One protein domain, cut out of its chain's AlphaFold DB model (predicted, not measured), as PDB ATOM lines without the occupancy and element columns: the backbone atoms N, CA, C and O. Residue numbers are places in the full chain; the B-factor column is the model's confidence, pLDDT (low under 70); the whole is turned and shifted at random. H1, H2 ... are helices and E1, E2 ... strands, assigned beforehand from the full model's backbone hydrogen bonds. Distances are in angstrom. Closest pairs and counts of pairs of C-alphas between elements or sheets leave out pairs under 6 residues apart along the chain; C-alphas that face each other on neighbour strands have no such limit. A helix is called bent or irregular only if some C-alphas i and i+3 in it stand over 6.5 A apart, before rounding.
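Overview. This is residues 5 to 74 of the 77 residues of an uncharacterized protein of Anatilimnocola aggregata (UniProt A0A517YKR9). A thin rod: at one end residues 5 to 19 of the bent helix H1 stick out, at the other the tip of a two-strand hairpin, E1 and E2, residues 36 to 41; between them H2 stands crosswise by H1b. The 70 printed residues, with two named helices and two antiparallel strands in the order H1, E1, E2, H2, are mostly helix and loose, radius of gyration of the C-alphas 15.7 A, spanning 57 by 26 by 16 A.

Along the chain. Find C-alpha 5 at (261.382, 230.050, 249.230): H1, residues 5 to 27, one helix by its hydrogen bonds, is bent, C-alphas 14 and 17 being 6.6 A apart. Arm H1a, residues 5 to 14, spans 14.2 A; H1b, 17 to 27, 15.5 A. Next come E1, residues 34 to 37, 9.1 A, and E2, 40 to 43, 9.2 A. H2, residues 55 to 69, 20.0 A, is irregular, C-alphas 58 and 61 being 7.6 A apart; it ends with C-alpha 69 at (269.751, 264.710, 261.781).

Arrangement. H1b only just touches H2, with 3 pairs of C-alphas within 8 A, about perpendicular at 90 degrees; H2 does so with residues 59 to 62 alone, and the closest C-alphas, Tyr 24 and Tyr 59, are 6.4 A apart. In the hairpin E1 and E2, N 40 and O 37 are within hydrogen-bond range, 2.9 A. Each O i to N i+4 pair is within range in H1a and H1b, 8 of 11 in H2.

Size, cuts and confidence. The C-alphas farthest apart, Pro 6 and Asn 39, are 56.7 A apart. The printed part has no cut; the link E2 to H2 is long. Model pLDDT is under 70 at residues 33 to 45 and 49 to 52.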
ATOM      1  N   ALA A   5     260.347 229.149 249.733       93.56
ATOM      2  CA  ALA A   5     261.382 230.050 249.230       93.56
ATOM      3  C   ALA A   5     260.909 231.507 249.056       93.56
ATOM      4  O   ALA A   5     261.594 232.383 249.576       93.56
ATOM      5  N   PRO A   6     259.749 231.812 248.432       94.31
ATOM      6  CA  PRO A   6     259.307 233.202 248.291       94.31
ATOM      7  C   PRO A   6     259.057 233.888 249.641       94.31
ATOM      8  O   PRO A   6     259.377 235.063 249.798       94.31
ATOM      9  N   LEU A   7     258.557 233.150 250.636       95.38
ATOM     10  CA  LEU A   7     258.328 233.682 251.981       95.38
ATOM     11  C   LEU A   7     259.649 233.962 252.711       95.38
ATOM     12  O   LEU A   7     259.794 235.011 253.330       95.38
ATOM     13  N   ILE A   8     260.631 233.066 252.599       95.88
ATOM     14  CA  ILE A   8     261.963 233.271 253.189       95.88
ATOM     15  C   ILE A   8     262.652 234.480 252.545       95.88
ATOM     16  O   ILE A   8     263.176 235.331 253.258       95.88
ATOM     17  N   VAL A   9     262.609 234.592 251.213       96.44
ATOM     18  CA  VAL A   9     263.189 235.733 250.487       96.44
ATOM     19  C   VAL A   9     262.535 237.042 250.924       96.44
ATOM     20  O   VAL A   9     263.245 238.002 251.212       96.44
ATOM     21  N   ALA A  10     261.205 237.075 251.052       96.38
ATOM     22  CA  ALA A  10     260.498 238.256 251.536       96.38
ATOM     23  C   ALA A  10     260.962 238.667 252.944       96.38
ATOM     24  O   ALA A  10     261.260 239.836 253.173       96.38
ATOM     25  N   ILE A  11     261.097 237.710 253.869       97.06
ATOM     26  CA  ILE A  11     261.581 237.980 255.231       97.06
ATOM     27  C   ILE A  11     263.008 238.540 255.209       97.06
ATOM     28  O   ILE A  11     263.283 239.537 255.871       97.06
ATOM     29  N   VAL A  12     263.913 237.940 254.431       97.31
ATOM     30  CA  VAL A  12     265.301 238.417 254.325       97.31
ATOM     31  C   VAL A  12     265.341 239.847 253.788       97.31
ATOM     32  O   VAL A  12     266.008 240.697 254.376       97.31
ATOM     33  N   LEU A  13     264.587 240.141 252.726       96.75
ATOM     34  CA  LEU A  13     264.517 241.485 252.149       96.75
ATOM     35  C   LEU A  13     263.950 242.520 253.131       96.75
ATOM     36  O   LEU A  13     264.401 243.663 253.118       96.75
ATOM     37  N   LEU A  14     263.018 242.127 254.004       96.31
ATOM     38  CA  LEU A  14     262.481 243.000 255.054       96.31
ATOM     39  C   LEU A  14     263.481 243.241 256.195       96.31
ATOM     40  O   LEU A  14     263.514 244.333 256.760       96.31
ATOM     41  N   ILE A  15     264.308 242.249 256.531       97.31
ATOM     42  CA  ILE A  15     265.284 242.342 257.629       97.31
ATOM     43  C   ILE A  15     266.556 243.095 257.203       97.31
ATOM     44  O   ILE A  15     267.138 243.816 258.013       97.31
ATOM     45  N   LEU A  16     266.978 242.977 255.940       96.25
ATOM     46  CA  LEU A  16     268.177 243.635 255.407       96.25
ATOM     47  C   LEU A  16     268.293 245.140 255.721       96.25
ATOM     48  O   LEU A  16     269.350 245.535 256.216       96.25
ATOM     49  N   PRO A  17     267.276 245.997 255.495       94.62
ATOM     50  CA  PRO A  17     267.387 247.421 255.815       94.62
ATOM     51  C   PRO A  17     267.555 247.671 257.320       94.62
ATOM     52  O   PRO A  17     268.329 248.544 257.709       94.62
ATOM     53  N   VAL A  18     266.893 246.878 258.169       96.06
ATOM     54  CA  VAL A  18     267.021 246.984 259.632       96.06
ATOM     55  C   VAL A  18     268.435 246.612 260.070       96.06
ATOM     56  O   VAL A  18     269.048 247.337 260.851       96.06
ATOM     57  N   LEU A  19     268.984 245.523 259.525       95.56
ATOM     58  CA  LEU A  19     270.364 245.117 259.796       95.56
ATOM     59  C   LEU A  19     271.379 246.140 259.284       95.56
ATOM     60  O   LEU A  19     272.377 246.383 259.956       95.56
ATOM     61  N   TYR A  20     271.129 246.753 258.127       94.00
ATOM     62  CA  TYR A  20     272.006 247.770 257.553       94.00
ATOM     63  C   TYR A  20     272.092 249.014 258.448       94.00
ATOM     64  O   TYR A  20     273.190 249.449 258.796       94.00
ATOM     65  N   VAL A  21     270.946 249.533 258.902       94.31
ATOM     66  CA  VAL A  21     270.901 250.678 259.826       94.31
ATOM     67  C   VAL A  21     271.457 250.307 261.203       94.31
ATOM     68  O   VAL A  21     272.242 251.061 261.773       94.31
ATOM     69  N   GLY A  22     271.108 249.134 261.734       93.88
ATOM     70  CA  GLY A  22     271.623 248.670 263.025       93.88
ATOM     71  C   GLY A  22     273.145 248.496 263.028       93.88
ATOM     72  O   GLY A  22     273.811 248.909 263.975       93.88
ATOM     73  N   SER A  23     273.709 247.958 261.943       91.62
ATOM     74  CA  SER A  23     275.163 247.809 261.787       91.62
ATOM     75  C   SER A  23     275.867 249.162 261.715       91.62
ATOM     76  O   SER A  23     276.920 249.331 262.325       91.62
ATOM     77  N   TYR A  24     275.272 250.143 261.030       91.50
ATOM     78  CA  TYR A  24     275.775 251.515 261.025       91.50
ATOM     79  C   TYR A  24     275.841 252.103 262.439       91.50
ATOM     80  O   TYR A  24     276.905 252.548 262.859       91.50
ATOM     81  N   LEU A  25     274.739 252.038 263.195       90.44
ATOM     82  CA  LEU A  25     274.669 252.581 264.557       90.44
ATOM     83  C   LEU A  25     275.645 251.898 265.525       90.44
ATOM     84  O   LEU A  25     276.162 252.544 266.431       90.44
ATOM     85  N   ALA A  26     275.909 250.604 265.339       89.12
ATOM     86  CA  ALA A  26     276.881 249.877 266.150       89.12
ATOM     87  C   ALA A  26     278.334 250.290 265.851       89.12
ATOM     88  O   ALA A  26     279.190 250.232 266.739       89.12
ATOM     89  N   LEU A  27     278.618 250.676 264.603       87.56
ATOM     90  CA  LEU A  27     279.970 250.949 264.122       87.56
ATOM     91  C   LEU A  27     280.356 252.423 264.165       87.56
ATOM     92  O   LEU A  27     281.539 252.700 264.344       87.56
ATOM     93  N   VAL A  28     279.410 253.342 263.980       87.31
ATOM     94  CA  VAL A  28     279.698 254.776 263.896       87.31
ATOM     95  C   VAL A  28     280.148 255.333 265.247       87.31
ATOM     96  O   VAL A  28     279.494 255.128 266.270       87.31
ATOM     97  N   LEU A  29     281.273 256.047 265.240       87.38
ATOM     98  CA  LEU A  29     281.762 256.859 266.354       87.38
ATOM     99  C   LEU A  29     281.927 258.296 265.862       87.38
ATOM    100  O   LEU A  29     282.975 258.601 265.291       87.38
ATOM    101  N   PRO A  30     280.914 259.156 266.061       78.06
ATOM    102  CA  PRO A  30     280.907 260.524 265.542       78.06
ATOM    103  C   PRO A  30     282.156 261.337 265.922       78.06
ATOM    104  O   PRO A  30     282.771 261.948 265.053       78.06
ATOM    105  N   ASP A  31     282.608 261.216 267.174       75.19
ATOM    106  CA  ASP A  31     283.785 261.928 267.696       75.19
ATOM    107  C   ASP A  31     285.132 261.265 267.320       75.19
ATOM    108  O   ASP A  31     286.207 261.787 267.633       75.19
ATOM    109  N   GLY A  32     285.087 260.099 266.662       70.94
ATOM    110  CA  GLY A  32     286.235 259.217 266.446       70.94
ATOM    111  C   GLY A  32     286.799 258.623 267.746       70.94
ATOM    112  O   GLY A  32     286.461 259.035 268.854       70.94
ATOM    113  N   GLU A  33     287.687 257.630 267.639       65.00
ATOM    114  CA  GLU A  33     288.521 257.240 268.785       65.00
ATOM    115  C   GLU A  33     289.831 258.026 268.739       65.00
ATOM    116  O   GLU A  33     290.598 257.929 267.778       65.00
ATOM    117  N   ARG A  34     290.110 258.809 269.785       60.91
ATOM    118  CA  ARG A  34     291.417 259.449 269.963       60.91
ATOM    119  C   ARG A  34     292.367 258.429 270.576       60.91
ATOM    120  O   ARG A  34     292.246 258.111 271.756       60.91
ATOM    121  N   PHE A  35     293.315 257.934 269.791       59.91
ATOM    122  CA  PHE A  35     294.429 257.152 270.323       59.91
ATOM    123  C   PHE A  35     295.711 257.975 270.269       59.91
ATOM    124  O   PHE A  35     296.114 258.457 269.211       59.91
ATOM    125  N   GLU A  36     296.375 258.106 271.418       54.94
ATOM    126  CA  GLU A  36     297.746 258.602 271.484       54.94
ATOM    127  C   GLU A  36     298.692 257.502 271.000       54.94
ATOM    128  O   GLU A  36     299.134 256.642 271.763       54.94
ATOM    129  N   LEU A  37     299.003 257.508 269.704       58.03
ATOM    130  CA  LEU A  37     300.062 256.671 269.158       58.03
ATOM    131  C   LEU A  37     301.347 257.503 269.086       58.03
ATOM    132  O   LEU A  37     301.499 258.335 268.192       58.03
ATOM    133  N   ALA A  38     302.244 257.292 270.057       56.66
ATOM    134  CA  ALA A  38     303.651 257.718 270.055       56.66
ATOM    135  C   ALA A  38     303.923 259.054 269.320       56.66
ATOM    136  O   ALA A  38     304.550 259.075 268.263       56.66
ATOM    137  N   ASN A  39     303.457 260.169 269.896       57.03
ATOM    138  CA  ASN A  39     303.657 261.548 269.412       57.03
ATOM    139  C   ASN A  39     302.936 261.947 268.108       57.03
ATOM    140  O   ASN A  39     303.264 262.985 267.533       57.03
ATOM    141  N   SER A  40     301.927 261.198 267.654       54.28
ATOM    142  CA  SER A  40     301.024 261.648 266.586       54.28
ATOM    143  C   SER A  40     299.559 261.461 266.980       54.28
ATOM    144  O   SER A  40     299.134 260.357 267.316       54.28
ATOM    145  N   LEU A  41     298.774 262.543 266.926       52.19
ATOM    146  CA  LEU A  41     297.314 262.449 266.953       52.19
ATOM    147  C   LEU A  41     296.867 261.941 265.581       52.19
ATOM    148  O   LEU A  41     296.752 262.713 264.630       52.19
ATOM    149  N   GLN A  42     296.665 260.633 265.460       54.59
ATOM    150  CA  GLN A  42     296.007 260.075 264.287       54.59
ATOM    151  C   GLN A  42     294.505 260.101 264.532       54.59
ATOM    152  O   GLN A  42     294.000 259.440 265.438       54.59
ATOM    153  N   TYR A  43     293.794 260.877 263.717       55.03
ATOM    154  CA  TYR A  43     292.347 260.769 263.626       55.03
ATOM    155  C   TYR A  43     292.022 259.413 263.008       55.03
ATOM    156  O   TYR A  43     292.231 259.188 261.813       55.03
ATOM    157  N   LEU A  44     291.556 258.489 263.842       58.16
ATOM    158  CA  LEU A  44     290.979 257.252 263.351       58.16
ATOM    159  C   LEU A  44     289.681 257.565 262.605       58.16
ATOM    160  O   LEU A  44     288.993 258.538 262.928       58.16
ATOM    161  N   PRO A  45     289.343 256.763 261.583       65.25
ATOM    162  CA  PRO A  45     288.083 256.919 260.884       65.25
ATOM    163  C   PRO A  45     286.926 256.847 261.879       65.25
ATOM    164  O   PRO A  45     287.015 256.168 262.898       65.25
ATOM    165  N   THR A  46     285.830 257.519 261.541       72.88
ATOM    166  CA  THR A  46     284.556 257.639 262.275       72.88
ATOM    167  C   THR A  46     283.826 256.295 262.512       72.88
ATOM    168  O   THR A  46     282.617 256.233 262.720       72.88
ATOM    169  N   TYR A  47     284.541 255.178 262.440       78.12
ATOM    170  CA  TYR A  47     284.054 253.820 262.597       78.12
ATOM    171  C   TYR A  47     284.975 253.063 263.559       78.12
ATOM    172  O   TYR A  47     286.193 253.239 263.514       78.12
ATOM    173  N   ARG A  48     284.407 252.189 264.401       74.19
ATOM    174  CA  ARG A  48     285.163 251.368 265.372       74.19
ATOM    175  C   ARG A  48     286.384 250.669 264.752       74.19
ATOM    176  O   ARG A  48     286.336 250.186 263.613       74.19
ATOM    177  N   PHE A  49     287.454 250.560 265.545       62.06
ATOM    178  CA  PHE A  49     288.737 249.949 265.177       62.06
ATOM    179  C   PHE A  49     288.575 248.606 264.434       62.06
ATOM    180  O   PHE A  49     287.788 247.747 264.828       62.06
ATOM    181  N   GLY A  50     289.318 248.420 263.336       62.22
ATOM    182  CA  GLY A  50     289.289 247.193 262.520       62.22
ATOM    183  C   GLY A  50     288.264 247.167 261.375       62.22
ATOM    184  O   GLY A  50     288.335 246.282 260.526       62.22
ATOM    185  N   THR A  51     287.363 248.154 261.281       61.16
ATOM    186  CA  THR A  51     286.390 248.281 260.163       61.16
ATOM    187  C   THR A  51     286.734 249.380 259.142       61.16
ATOM    188  O   THR A  51     286.092 249.530 258.100       61.16
ATOM    189  N   ALA A  52     287.816 250.103 259.425       64.06
ATOM    190  CA  ALA A  52     288.235 251.391 258.880       64.06
ATOM    191  C   ALA A  52     288.313 251.548 257.346       64.06
ATOM    192  O   ALA A  52     288.066 252.641 256.840       64.06
ATOM    193  N   SER A  53     288.676 250.518 256.576       70.81
ATOM    194  CA  SER A  53     289.079 250.742 255.174       70.81
ATOM    195  C   SER A  53     287.920 250.792 254.174       70.81
ATOM    196  O   SER A  53     288.019 251.490 253.163       70.81
ATOM    197  N   TRP A  54     286.817 250.088 254.442       77.69
ATOM    198  CA  TRP A  54     285.684 249.975 253.513       77.69
ATOM    199  C   TRP A  54     284.347 250.420 254.106       77.69
ATOM    200  O   TRP A  54     283.448 250.768 253.338       77.69
ATOM    201  N   ALA A  55     284.214 250.451 255.438       82.06
ATOM    202  CA  ALA A  55     282.969 250.823 256.110       82.06
ATOM    203  C   ALA A  55     282.475 252.207 255.668       82.06
ATOM    204  O   ALA A  55     281.290 252.364 255.382       82.06
ATOM    205  N   TRP A  56     283.394 253.162 255.477       80.38
ATOM    206  CA  TRP A  56     283.056 254.491 254.972       80.38
ATOM    207  C   TRP A  56     282.334 254.430 253.623       80.38
ATOM    208  O   TRP A  56     281.366 255.148 253.436       80.38
ATOM    209  N   ARG A  57     282.717 253.540 252.693       84.19
ATOM    210  CA  ARG A  57     282.051 253.434 251.378       84.19
ATOM    211  C   ARG A  57     280.628 252.909 251.497       84.19
ATOM    212  O   ARG A  57     279.747 253.355 250.770       84.19
ATOM    213  N   VAL A  58     280.427 251.937 252.384       88.44
ATOM    214  CA  VAL A  58     279.147 251.242 252.551       88.44
ATOM    215  C   VAL A  58     278.156 252.084 253.345       88.44
ATOM    216  O   VAL A  58     276.972 252.102 253.014       88.44
ATOM    217  N   TYR A  59     278.629 252.805 254.357       90.06
ATOM    218  CA  TYR A  59     277.781 253.566 255.267       90.06
ATOM    219  C   TYR A  59     277.721 255.063 254.967       90.06
ATOM    220  O   TYR A  59     276.889 255.748 255.558       90.06
ATOM    221  N   TRP A  60     278.488 255.565 253.989       88.56
ATOM    222  CA  TRP A  60     278.450 256.974 253.579       88.56
ATOM    223  C   TRP A  60     277.038 257.551 253.386       88.56
ATOM    224  O   TRP A  60     276.782 258.674 253.830       88.56
ATOM    225  N   PRO A  61     276.083 256.845 252.741       91.38
ATOM    226  CA  PRO A  61     274.740 257.388 252.572       91.38
ATOM    227  C   PRO A  61     274.019 257.616 253.906       91.38
ATOM    228  O   PRO A  61     273.395 258.663 254.070       91.38
ATOM    229  N   LEU A  62     274.134 256.672 254.848       93.00
ATOM    230  CA  LEU A  62     273.564 256.794 256.192       93.00
ATOM    231  C   LEU A  62     274.283 257.866 257.002       93.00
ATOM    232  O   LEU A  62     273.626 258.670 257.647       93.00
ATOM    233  N   GLU A  63     275.604 257.944 256.888       90.25
ATOM    234  CA  GLU A  63     276.408 258.970 257.543       90.25
ATOM    235  C   GLU A  63     275.984 260.387 257.150       90.25
ATOM    236  O   GLU A  63     275.825 261.254 258.007       90.25
ATOM    237  N   ARG A  64     275.716 260.635 255.863       90.88
ATOM    238  CA  ARG A  64     275.207 261.945 255.424       90.88
ATOM    239  C   ARG A  64     273.833 262.276 255.999       90.88
ATOM    240  O   ARG A  64     273.539 263.454 256.188       90.88
ATOM    241  N   ILE A  65     272.981 261.274 256.204       93.31
ATOM    242  CA  ILE A  65     271.681 261.469 256.851       93.31
ATOM    243  C   ILE A  65     271.907 261.768 258.331       93.31
ATOM    244  O   ILE A  65     271.367 262.746 258.833       93.31
ATOM    245  N   ASP A  66     272.755 260.992 258.998       92.19
ATOM    246  CA  ASP A  66     273.028 261.150 260.422       92.19
ATOM    247  C   ASP A  66     273.611 262.526 260.756       92.19
ATOM    248  O   ASP A  66     273.079 263.218 261.617       92.19
ATOM    249  N   ARG A  67     274.598 262.995 259.981       89.62
ATOM    250  CA  ARG A  67     275.170 264.349 260.110       89.62
ATOM    251  C   ARG A  67     274.141 265.469 259.945       89.62
ATOM    252  O   ARG A  67     274.332 266.561 260.461       89.62
ATOM    253  N   ARG A  68     273.063 265.233 259.190       91.75
ATOM    254  CA  ARG A  68     271.967 266.207 259.026       91.75
ATOM    255  C   ARG A  68     270.954 266.137 260.160       91.75
ATOM    256  O   ARG A  68     270.333 267.150 260.458       91.75
ATOM    257  N   VAL A  69     270.740 264.949 260.721       93.44
ATOM    258  CA  VAL A  69     269.751 264.710 261.781       93.44
ATOM    259  C   VAL A  69     270.315 265.063 263.158       93.44
ATOM    260  O   VAL A  69     269.556 265.542 263.994       93.44
ATOM    261  N   ARG A  70     271.613 264.837 263.389       90.81
ATOM    262  CA  ARG A  70     272.305 265.048 264.673       90.81
ATOM    263  C   ARG A  70     273.608 265.838 264.493       90.81
ATOM    264  O   ARG A  70     274.661 265.302 264.826       90.81
ATOM    265  N   PRO A  71     273.592 267.051 263.918       89.31
ATOM    266  CA  PRO A  71     274.819 267.813 263.662       89.31
ATOM    267  C   PRO A  71     275.691 267.973 264.916       89.31
ATOM    268  O   PRO A  71     276.896 267.763 264.844       89.31
ATOM    269  N   GLU A  72     275.078 268.177 266.084       87.94
ATOM    270  CA  GLU A  72     275.763 268.347 267.367       87.94
ATOM    271  C   GLU A  72     276.614 267.143 267.792       87.94
ATOM    272  O   GLU A  72     277.601 267.303 268.503       87.94
ATOM    273  N   ALA A  73     276.253 265.934 267.347       84.50
ATOM    274  CA  ALA A  73     277.046 264.737 267.603       84.50
ATOM    275  C   ALA A  73     278.297 264.672 266.714       84.50
ATOM    276  O   ALA A  73     279.175 263.869 266.979       84.50
ATOM    277  N   TRP A  74     278.369 265.475 265.651       83.62
ATOM    278  CA  TRP A  74     279.436 265.466 264.647       83.62
ATOM    279  C   TRP A  74     280.281 266.750 264.643       83.62
ATOM    280  O   TRP A  74     281.244 266.837 263.881       83.62
TER     281      TRP A  74